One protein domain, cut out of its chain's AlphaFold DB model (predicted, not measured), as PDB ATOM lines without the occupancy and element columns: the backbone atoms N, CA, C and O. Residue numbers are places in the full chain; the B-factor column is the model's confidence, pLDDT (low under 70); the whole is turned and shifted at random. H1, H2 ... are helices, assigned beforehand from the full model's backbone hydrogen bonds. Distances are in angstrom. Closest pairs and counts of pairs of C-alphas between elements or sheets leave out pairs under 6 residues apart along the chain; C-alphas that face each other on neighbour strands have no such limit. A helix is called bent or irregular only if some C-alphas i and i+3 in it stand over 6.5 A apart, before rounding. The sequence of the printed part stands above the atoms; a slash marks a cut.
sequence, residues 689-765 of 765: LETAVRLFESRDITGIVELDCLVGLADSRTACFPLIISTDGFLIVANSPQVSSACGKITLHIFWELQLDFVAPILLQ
ATOM      1  N   LEU A 689      48.194  41.246  46.216       77.56
ATOM      2  CA  LEU A 689      47.387  41.219  44.993       77.56
ATOM      3  C   LEU A 689      47.952  42.156  43.916       77.56
ATOM      4  O   LEU A 689      48.070  41.750  42.767       77.56
ATOM      5  N   GLU A 690      48.388  43.367  44.272       82.19
ATOM      6  CA  GLU A 690      49.081  44.275  43.345       82.19
ATOM      7  C   GLU A 690      50.362  43.650  42.783       82.19
ATOM      8  O   GLU A 690      50.655  43.795  41.598       82.19
ATOM      9  N   THR A 691      51.123  42.940  43.622       81.31
ATOM     10  CA  THR A 691      52.336  42.235  43.190       81.31
ATOM     11  C   THR A 691      51.996  41.061  42.277       81.31
ATOM     12  O   THR A 691      52.675  40.876  41.274       81.31
ATOM     13  N   ALA A 692      50.933  40.304  42.572       81.81
ATOM     14  CA  ALA A 692      50.465  39.215  41.715       81.81
ATOM     15  C   ALA A 692      50.009  39.728  40.338       81.81
ATOM     16  O   ALA A 692      50.395  39.166  39.317       81.81
ATOM     17  N   VAL A 693      49.269  40.842  40.294       85.12
ATOM     18  CA  VAL A 693      48.855  41.486  39.036       85.12
ATOM     19  C   VAL A 693      50.069  42.004  38.257       85.12
ATOM     20  O   VAL A 693      50.171  41.733  37.068       85.12
ATOM     21  N   ARG A 694      51.030  42.673  38.912       85.50
ATOM     22  CA  ARG A 694      52.278  43.118  38.256       85.50
ATOM     23  C   ARG A 694      53.129  41.959  37.745       85.50
ATOM     24  O   ARG A 694      53.791  42.085  36.723       85.50
ATOM     25  N   LEU A 695      53.141  40.842  38.469       84.62
ATOM     26  CA  LEU A 695      53.835  39.635  38.037       84.62
ATOM     27  C   LEU A 695      53.192  39.080  36.763       84.62
ATOM     28  O   LEU A 695      53.920  38.708  35.849       84.62
ATOM     29  N   PHE A 696      51.860  39.081  36.676       88.12
ATOM     30  CA  PHE A 696      51.153  38.707  35.453       88.12
ATOM     31  C   PHE A 696      51.455  39.667  34.295       88.12
ATOM     32  O   PHE A 696      51.800  39.196  33.222       88.12
ATOM     33  N   GLU A 697      51.460  40.987  34.532       85.75
ATOM     34  CA  GLU A 697      51.855  42.003  33.531       85.75
ATOM     35  C   GLU A 697      53.289  41.807  32.991       85.75
ATOM     36  O   GLU A 697      53.634  42.328  31.935       85.75
ATOM     37  N   SER A 698      54.147  41.077  33.713       85.94
ATOM     38  CA  SER A 698      55.529  40.788  33.300       85.94
ATOM     39  C   SER A 698      55.716  39.449  32.580       85.94
ATOM     40  O   SER A 698      56.845  39.107  32.226       85.94
ATOM     41  N   ARG A 699      54.647  38.664  32.413       85.19
ATOM     42  CA  ARG A 699      54.687  37.316  31.834       85.19
ATOM     43  C   ARG A 699      53.750  37.199  30.637       85.19
ATOM     44  O   ARG A 699      52.856  38.021  30.456       85.19
ATOM     45  N   ASP A 700      53.963  36.140  29.862       85.62
ATOM     46  CA  ASP A 700      53.080  35.745  28.769       85.62
ATOM     47  C   ASP A 700      51.687  35.315  29.276       85.62
ATOM     48  O   ASP A 700      51.414  35.197  30.481       85.62
ATOM     49  N   ILE A 701      50.786  35.024  28.337       84.06
ATOM     50  CA  ILE A 701      49.405  34.632  28.639       84.06
ATOM     51  C   ILE A 701      49.291  33.357  29.496       84.06
ATOM     52  O   ILE A 701      48.285  33.173  30.183       84.06
ATOM     53  N   THR A 702      50.311  32.487  29.521       84.38
ATOM     54  CA  THR A 702      50.298  31.266  30.345       84.38
ATOM     55  C   THR A 702      50.410  31.578  31.841       84.38
ATOM     56  O   THR A 702      49.938  30.802  32.676       84.38
ATOM     57  N   GLY A 703      50.914  32.768  32.187       83.50
ATOM     58  CA  GLY A 703      50.963  33.293  33.551       83.50
ATOM     59  C   GLY A 703      49.592  33.508  34.207       83.50
ATOM     60  O   GLY A 703      49.529  33.701  35.421       83.50
ATOM     61  N   ILE A 704      48.487  33.439  33.450       87.00
ATOM     62  CA  ILE A 704      47.128  33.596  33.992       87.00
ATOM     63  C   ILE A 704      46.762  32.480  34.982       87.00
ATOM     64  O   ILE A 704      46.052  32.734  35.951       87.00
ATOM     65  N   VAL A 705      47.290  31.267  34.784       83.19
ATOM     66  CA  VAL A 705      47.066  30.130  35.694       83.19
ATOM     67  C   VAL A 705      47.736  30.388  37.043       83.19
ATOM     68  O   VAL A 705      47.159  30.124  38.093       83.19
ATOM     69  N   GLU A 706      48.941  30.960  37.031       80.38
ATOM     70  CA  GLU A 706      49.637  31.343  38.259       80.38
ATOM     71  C   GLU A 706      48.920  32.490  38.975       80.38
ATOM     72  O   GLU A 706      48.791  32.456  40.199       80.38
ATOM     73  N   LEU A 707      48.402  33.472  38.229       83.19
ATOM     74  CA  LEU A 707      47.588  34.544  38.796       83.19
ATOM     75  C   LEU A 707      46.327  33.992  39.480       83.19
ATOM     76  O   LEU A 707      46.053  34.373  40.616       83.19
ATOM     77  N   ASP A 708      45.603  33.079  38.832       81.00
ATOM     78  CA  ASP A 708      44.404  32.443  39.392       81.00
ATOM     79  C   ASP A 708      44.728  31.657  40.672       81.00
ATOM     80  O   ASP A 708      44.075  31.836  41.702       81.00
ATOM     81  N   CYS A 709      45.825  30.891  40.683       74.25
ATOM     82  CA  CYS A 709      46.303  30.230  41.898       74.25
ATOM     83  C   CYS A 709      46.656  31.230  43.014       74.25
ATOM     84  O   CYS A 709      46.321  31.003  44.179       74.25
ATOM     85  N   LEU A 710      47.324  32.344  42.694       74.25
ATOM     86  CA  LEU A 710      47.695  33.370  43.675       74.25
ATOM     87  C   LEU A 710      46.473  34.104  44.249       74.25
ATOM     88  O   LEU A 710      46.469  34.429  45.440       74.25
ATOM     89  N   VAL A 711      45.436  34.329  43.438       75.56
ATOM     90  CA  VAL A 711      44.154  34.906  43.871       75.56
ATOM     91  C   VAL A 711      43.360  33.900  44.711       75.56
ATOM     92  O   VAL A 711      42.935  34.247  45.811       75.56
ATOM     93  N   GLY A 712      43.279  32.628  44.309       69.50
ATOM     94  CA  GLY A 712      42.637  31.576  45.109       69.50
ATOM     95  C   GLY A 712      43.311  31.353  46.474       69.50
ATOM     96  O   GLY A 712      42.652  31.103  47.490       69.50
ATOM     97  N   LEU A 713      44.635  31.536  46.548       65.56
ATOM     98  CA  LEU A 713      45.369  31.578  47.816       65.56
ATOM     99  C   LEU A 713      45.028  32.818  48.653       65.56
ATOM    100  O   LEU A 713      45.064  32.748  49.882       65.56
ATOM    101  N   ALA A 714      44.734  33.956  48.027       66.19
ATOM    102  CA  ALA A 714      44.292  35.161  48.721       66.19
ATOM    103  C   ALA A 714      42.876  34.990  49.304       66.19
ATOM    104  O   ALA A 714      42.653  35.398  50.442       66.19
ATOM    105  N   ASP A 715      41.970  34.304  48.604       63.97
ATOM    106  CA  ASP A 715      40.625  33.964  49.100       63.97
ATOM    107  C   ASP A 715      40.654  32.951  50.244       63.97
ATOM    108  O   ASP A 715      39.976  33.100  51.262       63.97
ATOM    109  N   SER A 716      41.537  31.959  50.156       59.69
ATOM    110  CA  SER A 716      41.745  31.010  51.254       59.69
ATOM    111  C   SER A 716      42.264  31.705  52.529       59.69
ATOM    112  O   SER A 716      41.958  31.277  53.646       59.69
ATOM    113  N   ARG A 717      43.004  32.823  52.401       60.09
ATOM    114  CA  ARG A 717      43.417  33.659  53.551       60.09
ATOM    115  C   ARG A 717      42.241  34.401  54.185       60.09
ATOM    116  O   ARG A 717      42.251  34.569  55.402       60.09
ATOM    117  N   THR A 718      41.265  34.868  53.406       58.53
ATOM    118  CA  THR A 718      40.106  35.605  53.941       58.53
ATOM    119  C   THR A 718      39.113  34.669  54.624       58.53
ATOM    120  O   THR A 718      38.598  35.010  55.686       58.53
ATOM    121  N   ALA A 719      38.957  33.440  54.122       52.19
ATOM    122  CA  ALA A 719      38.148  32.400  54.761       52.19
ATOM    123  C   ALA A 719      38.690  31.957  56.138       52.19
ATOM    124  O   ALA A 719      37.917  31.693  57.059       52.19
ATOM    125  N   CYS A 720      40.015  31.917  56.314       53.19
ATOM    126  CA  CYS A 720      40.650  31.553  57.587       53.19
ATOM    127  C   CYS A 720      40.662  32.686  58.635       53.19
ATOM    128  O   CYS A 720      40.929  32.417  59.808       53.19
ATOM    129  N   PHE A 721      40.385  33.942  58.252       59.00
ATOM    130  CA  PHE A 721      40.478  35.099  59.153       59.00
ATOM    131  C   PHE A 721      39.231  35.997  59.113       59.00
ATOM    132  O   PHE A 721      39.079  36.788  58.185       59.00
ATOM    133  N   PRO A 722      38.435  36.048  60.202       56.41
ATOM    134  CA  PRO A 722      37.278  36.950  60.325       56.41
ATOM    135  C   PRO A 722      37.616  38.456  60.308       56.41
ATOM    136  O   PRO A 722      36.724  39.295  60.378       56.41
ATOM    137  N   LEU A 723      38.906  38.808  60.299       55.69
ATOM    138  CA  LEU A 723      39.445  40.172  60.364       55.69
ATOM    139  C   LEU A 723      39.573  40.857  58.991       55.69
ATOM    140  O   LEU A 723      39.873  42.057  58.954       55.69
ATOM    141  N   ILE A 724      39.430  40.112  57.888       57.78
ATOM    142  CA  ILE A 724      39.612  40.610  56.519       57.78
ATOM    143  C   ILE A 724      38.244  40.906  55.899       57.78
ATOM    144  O   ILE A 724      37.328  40.098  55.979       57.78
ATOM    145  N   ILE A 725      38.107  42.096  55.307       55.81
ATOM    146  CA  ILE A 725      36.804  42.688  54.963       55.81
ATOM    147  C   ILE A 725      36.202  42.095  53.671       55.81
ATOM    148  O   ILE A 725      34.988  41.930  53.621       55.81
ATOM    149  N   SER A 726      37.012  41.781  52.644       58.56
ATOM    150  CA  SER A 726      36.620  41.056  51.408       58.56
ATOM    151  C   SER A 726      37.792  41.037  50.412       58.56
ATOM    152  O   SER A 726      38.382  42.090  50.172       58.56
ATOM    153  N   THR A 727      38.135  39.887  49.822       58.59
ATOM    154  CA  THR A 727      39.193  39.768  48.795       58.59
ATOM    155  C   THR A 727      38.783  40.396  47.460       58.59
ATOM    156  O   THR A 727      39.587  41.106  46.856       58.59
ATOM    157  N   ASP A 728      37.526  40.209  47.044       58.09
ATOM    158  CA  ASP A 728      36.983  40.703  45.767       58.09
ATOM    159  C   ASP A 728      37.102  42.225  45.642       58.09
ATOM    160  O   ASP A 728      37.537  42.755  44.618       58.09
ATOM    161  N   GLY A 729      36.790  42.946  46.724       65.12
ATOM    162  CA  GLY A 729      36.941  44.400  46.771       65.12
ATOM    163  C   GLY A 729      38.398  44.854  46.619       65.12
ATOM    164  O   GLY A 729      38.661  45.861  45.965       65.12
ATOM    165  N   PHE A 730      39.359  44.109  47.176       68.12
ATOM    166  CA  PHE A 730      40.785  44.425  47.037       68.12
ATOM    167  C   PHE A 730      41.345  44.049  45.662       68.12
ATOM    168  O   PHE A 730      42.205  44.770  45.158       68.12
ATOM    169  N   LEU A 731      40.849  42.980  45.029       66.31
ATOM    170  CA  LEU A 731      41.247  42.596  43.672       66.31
ATOM    171  C   LEU A 731      40.826  43.656  42.648       66.31
ATOM    172  O   LEU A 731      41.623  44.019  41.788       66.31
ATOM    173  N   ILE A 732      39.619  44.217  42.782       71.06
ATOM    174  CA  ILE A 732      39.143  45.321  41.931       71.06
ATOM    175  C   ILE A 732      40.061  46.546  42.061       71.06
ATOM    176  O   ILE A 732      40.450  47.137  41.055       71.06
ATOM    177  N   VAL A 733      40.460  46.896  43.288       70.75
ATOM    178  CA  VAL A 733      41.373  48.023  43.550       70.75
ATOM    179  C   VAL A 733      42.782  47.757  43.003       70.75
ATOM    180  O   VAL A 733      43.399  48.660  42.443       70.75
ATOM    181  N   ALA A 734      43.291  46.527  43.106       69.31
ATOM    182  CA  ALA A 734      44.591  46.153  42.543       69.31
ATOM    183  C   ALA A 734      44.586  46.150  41.000       69.31
ATOM    184  O   ALA A 734      45.560  46.565  40.364       69.31
ATOM    185  N   ASN A 735      43.477  45.704  40.400       71.00
ATOM    186  CA  ASN A 735      43.285  45.598  38.954       71.00
ATOM    187  C   ASN A 735      43.057  46.966  38.285       71.00
ATOM    188  O   ASN A 735      43.404  47.143  37.119       71.00
ATOM    189  N   SER A 736      42.535  47.954  39.019       68.69
ATOM    190  CA  SER A 736      42.264  49.297  38.500       68.69
ATOM    191  C   SER A 736      42.624  50.380  39.528       68.69
ATOM    192  O   SER A 736      41.876  50.584  40.484       68.69
ATOM    193  N   PRO A 737      43.708  51.160  39.324       57.53
ATOM    194  CA  PRO A 737      44.065  52.260  40.230       57.53
ATOM    195  C   PRO A 737      43.023  53.394  40.233       57.53
ATOM    196  O   PRO A 737      42.978  54.193  41.166       57.53
ATOM    197  N   GLN A 738      42.159  53.451  39.214       57.09
ATOM    198  CA  GLN A 738      40.924  54.230  39.202       57.09
ATOM    199  C   GLN A 738      39.760  53.262  38.982       57.09
ATOM    200  O   GLN A 738      39.610  52.723  37.889       57.09
ATOM    201  N   VAL A 739      38.917  53.058  39.998       56.69
ATOM    202  CA  VAL A 739      37.737  52.162  39.951       56.69
ATOM    203  C   VAL A 739      36.761  52.526  38.806       56.69
ATOM    204  O   VAL A 739      35.890  51.743  38.450       56.69
ATOM    205  N   SER A 740      36.927  53.698  38.185       57.41
ATOM    206  CA  SER A 740      36.155  54.206  37.048       57.41
ATOM    207  C   SER A 740      36.589  53.705  35.660       57.41
ATOM    208  O   SER A 740      35.946  54.075  34.679       57.41
ATOM    209  N   SER A 741      37.663  52.917  35.515       61.91
ATOM    210  CA  SER A 741      38.064  52.374  34.205       61.91
ATOM    211  C   SER A 741      37.180  51.190  33.797       61.91
ATOM    212  O   SER A 741      37.082  50.223  34.549       61.91
ATOM    213  N   ALA A 742      36.608  51.209  32.589       65.12
ATOM    214  CA  ALA A 742      35.763  50.119  32.083       65.12
ATOM    215  C   ALA A 742      36.505  48.774  31.906       65.12
ATOM    216  O   ALA A 742      35.872  47.723  31.957       65.12
ATOM    217  N   CYS A 743      37.833  48.802  31.733       69.44
ATOM    218  CA  CYS A 743      38.687  47.618  31.616       69.44
ATOM    219  C   CYS A 743      39.828  47.687  32.639       69.44
ATOM    220  O   CYS A 743      40.512  48.707  32.726       69.44
ATOM    221  N   GLY A 744      40.035  46.606  33.394       78.69
ATOM    222  CA  GLY A 744      41.148  46.475  34.337       78.69
ATOM    223  C   GLY A 744      42.451  46.032  33.667       78.69
ATOM    224  O   GLY A 744      42.454  45.562  32.527       78.69
ATOM    225  N   LYS A 745      43.560  46.149  34.400       81.25
ATOM    226  CA  LYS A 745      44.912  45.758  33.972       81.25
ATOM    227  C   LYS A 745      45.005  44.330  33.449       81.25
ATOM    228  O   LYS A 745      45.611  44.111  32.411       81.25
ATOM    229  N   ILE A 746      44.354  43.376  34.115       84.88
ATOM    230  CA  ILE A 746      44.361  41.962  33.714       84.88
ATOM    231  C   ILE A 746      43.771  41.803  32.304       84.88
ATOM    232  O   ILE A 746      44.364  41.150  31.453       84.88
ATOM    233  N   THR A 747      42.626  42.435  32.027       84.44
ATOM    234  CA  THR A 747      41.959  42.357  30.717       84.44
ATOM    235  C   THR A 747      42.772  43.046  29.622       84.44
ATOM    236  O   THR A 747      42.848  42.535  28.508       84.44
ATOM    237  N   LEU A 748      43.390  44.189  29.937       84.12
ATOM    238  CA  LEU A 748      44.272  44.902  29.011       84.12
ATOM    239  C   LEU A 748      45.518  44.078  28.673       84.12
ATOM    240  O   LEU A 748      45.867  43.977  27.502       84.12
ATOM    241  N   HIS A 749      46.138  43.449  29.675       85.38
ATOM    242  CA  HIS A 749      47.303  42.584  29.481       85.38
ATOM    243  C   HIS A 749      46.962  41.350  28.646       85.38
ATOM    244  O   HIS A 749      47.650  41.067  27.675       85.38
ATOM    245  N   ILE A 750      45.837  40.679  28.927       85.69
ATOM    246  CA  ILE A 750      45.359  39.557  28.101       85.69
ATOM    247  C   ILE A 750      45.174  39.992  26.644       85.69
ATOM    248  O   ILE A 750      45.587  39.277  25.739       85.69
ATOM    249  N   PHE A 751      44.571  41.157  26.394       84.12
ATOM    250  CA  PHE A 751      44.407  41.663  25.031       84.12
ATOM    251  C   PHE A 751      45.755  41.966  24.356       84.12
ATOM    252  O   PHE A 751      45.937  41.616  23.189       84.12
ATOM    253  N   TRP A 752      46.701  42.571  25.082       84.31
ATOM    254  CA  TRP A 752      48.054  42.834  24.583       84.31
ATOM    255  C   TRP A 752      48.807  41.554  24.226       84.31
ATOM    256  O   TRP A 752      49.312  41.452  23.111       84.31
ATOM    257  N   GLU A 753      48.831  40.571  25.123       84.44
ATOM    258  CA  GLU A 753      49.488  39.280  24.896       84.44
ATOM    259  C   GLU A 753      48.806  38.494  23.771       84.44
ATOM    260  O   GLU A 753      49.478  37.915  22.917       84.44
ATOM    261  N   LEU A 754      47.471  38.537  23.682       83.06
ATOM    262  CA  LEU A 754      46.751  37.938  22.559       83.06
ATOM    263  C   LEU A 754      47.182  38.554  21.223       83.06
ATOM    264  O   LEU A 754      47.379  37.826  20.253       83.06
ATOM    265  N   GLN A 755      47.347  39.875  21.166       78.19
ATOM    266  CA  GLN A 755      47.726  40.581  19.945       78.19
ATOM    267  C   GLN A 755      49.206  40.394  19.574       78.19
ATOM    268  O   GLN A 755      49.519  40.294  18.386       78.19
ATOM    269  N   LEU A 756      50.106  40.390  20.559       74.75
ATOM    270  CA  LEU A 756      51.555  40.432  20.343       74.75
ATOM    271  C   LEU A 756      52.215  39.050  20.338       74.75
ATOM    272  O   LEU A 756      53.096  38.825  19.512       74.75
ATOM    273  N   ASP A 757      51.787  38.139  21.214       71.19
ATOM    274  CA  ASP A 757      52.488  36.876  21.483       71.19
ATOM    275  C   ASP A 757      51.642  35.628  21.189       71.19
ATOM    276  O   ASP A 757      52.176  34.586  20.841       71.19
ATOM    277  N   PHE A 758      50.307  35.700  21.245       67.94
ATOM    278  CA  PHE A 758      49.464  34.529  20.963       67.94
ATOM    279  C   PHE A 758      49.066  34.429  19.484       67.94
ATOM    280  O   PHE A 758      49.236  33.392  18.849       67.94
ATOM    281  N   VAL A 759      48.542  35.509  18.897       65.75
ATOM    282  CA  VAL A 759      48.047  35.500  17.510       65.75
ATOM    283  C   VAL A 759      49.194  35.519  16.494       65.75
ATOM    284  O   VAL A 759      49.077  34.898  15.439       65.75
ATOM    285  N   ALA A 760      50.314  36.179  16.800       59.56
ATOM    286  CA  ALA A 760      51.438  36.287  15.871       59.56
ATOM    287  C   ALA A 760      52.148  34.937  15.596       59.56
ATOM    288  O   ALA A 760      52.396  34.653  14.425       59.56
ATOM    289  N   PRO A 761      52.419  34.062  16.586       55.19
ATOM    290  CA  PRO A 761      53.027  32.750  16.343       55.19
ATOM    291  C   PRO A 761      52.029  31.681  15.884       55.19
ATOM    292  O   PRO A 761      52.403  30.814  15.101       55.19
ATOM    293  N   ILE A 762      50.762  31.741  16.320       53.03
ATOM    294  CA  ILE A 762      49.731  30.751  15.947       53.03
ATOM    295  C   ILE A 762      49.257  30.932  14.494       53.03
ATOM    296  O   ILE A 762      48.782  29.980  13.891       53.03
ATOM    297  N   LEU A 763      49.416  32.120  13.901       52.75
ATOM    298  CA  LEU A 763      49.223  32.332  12.457       52.75
ATOM    299  C   LEU A 763      50.462  31.970  11.611       52.75
ATOM    300  O   LEU A 763      50.381  31.992  10.383       52.75
ATOM    301  N   LEU A 764      51.606  31.683  12.250       47.62
ATOM    302  CA  LEU A 764      52.880  31.317  11.611       47.62
ATOM    303  C   LEU A 764      53.199  29.807  11.692       47.62
ATOM    304  O   LEU A 764      54.163  29.371  11.057       47.62
ATOM    305  N   GLN A 765      52.397  29.019  12.419       40.19
ATOM    306  CA  GLN A 765      52.289  27.554  12.306       40.19
ATOM    307  C   GLN A 765      51.032  27.186  11.519       40.19
ATOM    308  O   GLN A 765      51.092  26.167  10.793       40.19
TER     309      GLN A 765
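Overview. This is residues 689 to 765 of the 765 residues of an uncharacterized protein of Macrostomum lignano (UniProt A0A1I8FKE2). Four helices make a loose, flattish body: the long helix H2 forms one edge, H3 and H4 form the opposite edge in a broad V, and H1 lies over the gap between these edges on one face. H4 lengthens the body past the start of H2, and its last residues, 759 to 762, stick out with the tail 763 to 765; at the other end the link residues 721 to 725 stick out together with Cys 720. The printed part has 77 residues, with the helices in the order H1, H2, H3, H4 and no named strand; the class is all helix. The whole is loose, with a radius of gyration of the C-alphas of 14.6 A, and only just flat, spanning 51 by 26 by 15 A.

Arrangement. H1, residues 689 to 697, and H2, residues 701 to 720, are hubs, each touching the three other helices. H1 and H2 form a helical hairpin, opposite ways at a shallow tilt of 9 degrees; their closest C-alphas, of Phe 696 and Gly 703, are 5.7 A apart. H3, residues 727 to 735, touches H1 at a steep tilt of 45 degrees, with the C-alphas of Glu 690 and Ala 734 closest at 4.9 A. H2 and H3, also a helical hairpin, only just touch, with 3 pairs of C-alphas within 8 A; residues 714 to 718 alone of H2 take part, and the closest C-alphas, of Asp 715 and Thr 727, are 6.0 A apart. H4, residues 745 to 762, touches H1 with residues 745 to 749 alone, at a shallow tilt of 22 degrees, the same way; the closest C-alphas, of Glu 697 and His 749, are 6.1 A apart. H4 touches H2 at Ile 701 alone, whose C-alpha is 6.0 A from that of Glu 753. H3 and H4 are close but not clearly touching, at a steep tilt of 64 degrees. The helix packing is part aligned, part crossed, with 3 of 5 touching pairs at a shallow tilt. Every O i to N i+4 pair is within hydrogen-bond range in H1 and H3, against 14 of 16 in H2 and 10 of 14 in H4.

Along the chain. H1 begins at C-alpha 689, (47.387, 41.219, 44.993). H2 is 30.4 A long from first to last C-alpha and ends at C-alpha 720, (40.650, 31.553, 57.587). H4 is 23.9 A long, has a kink of 29 degrees near residue 754, is only just irregular, with C-alphas 756 and 759 6.7 A apart, and ends at C-alpha 762, (49.731, 30.751, 15.947).

Size, cuts and confidence. The two C-alphas farthest apart, of Pro 722 and Leu 764, are 51.5 A apart. The printed part has no cut. The link from H1 to H2 is tight, and those from H2 to H3 and from H3 to H4 are short. The mean pLDDT of the printed part is 71.0; it is under 70 at 37 residues, among them 712 to 731 and 758 to 765.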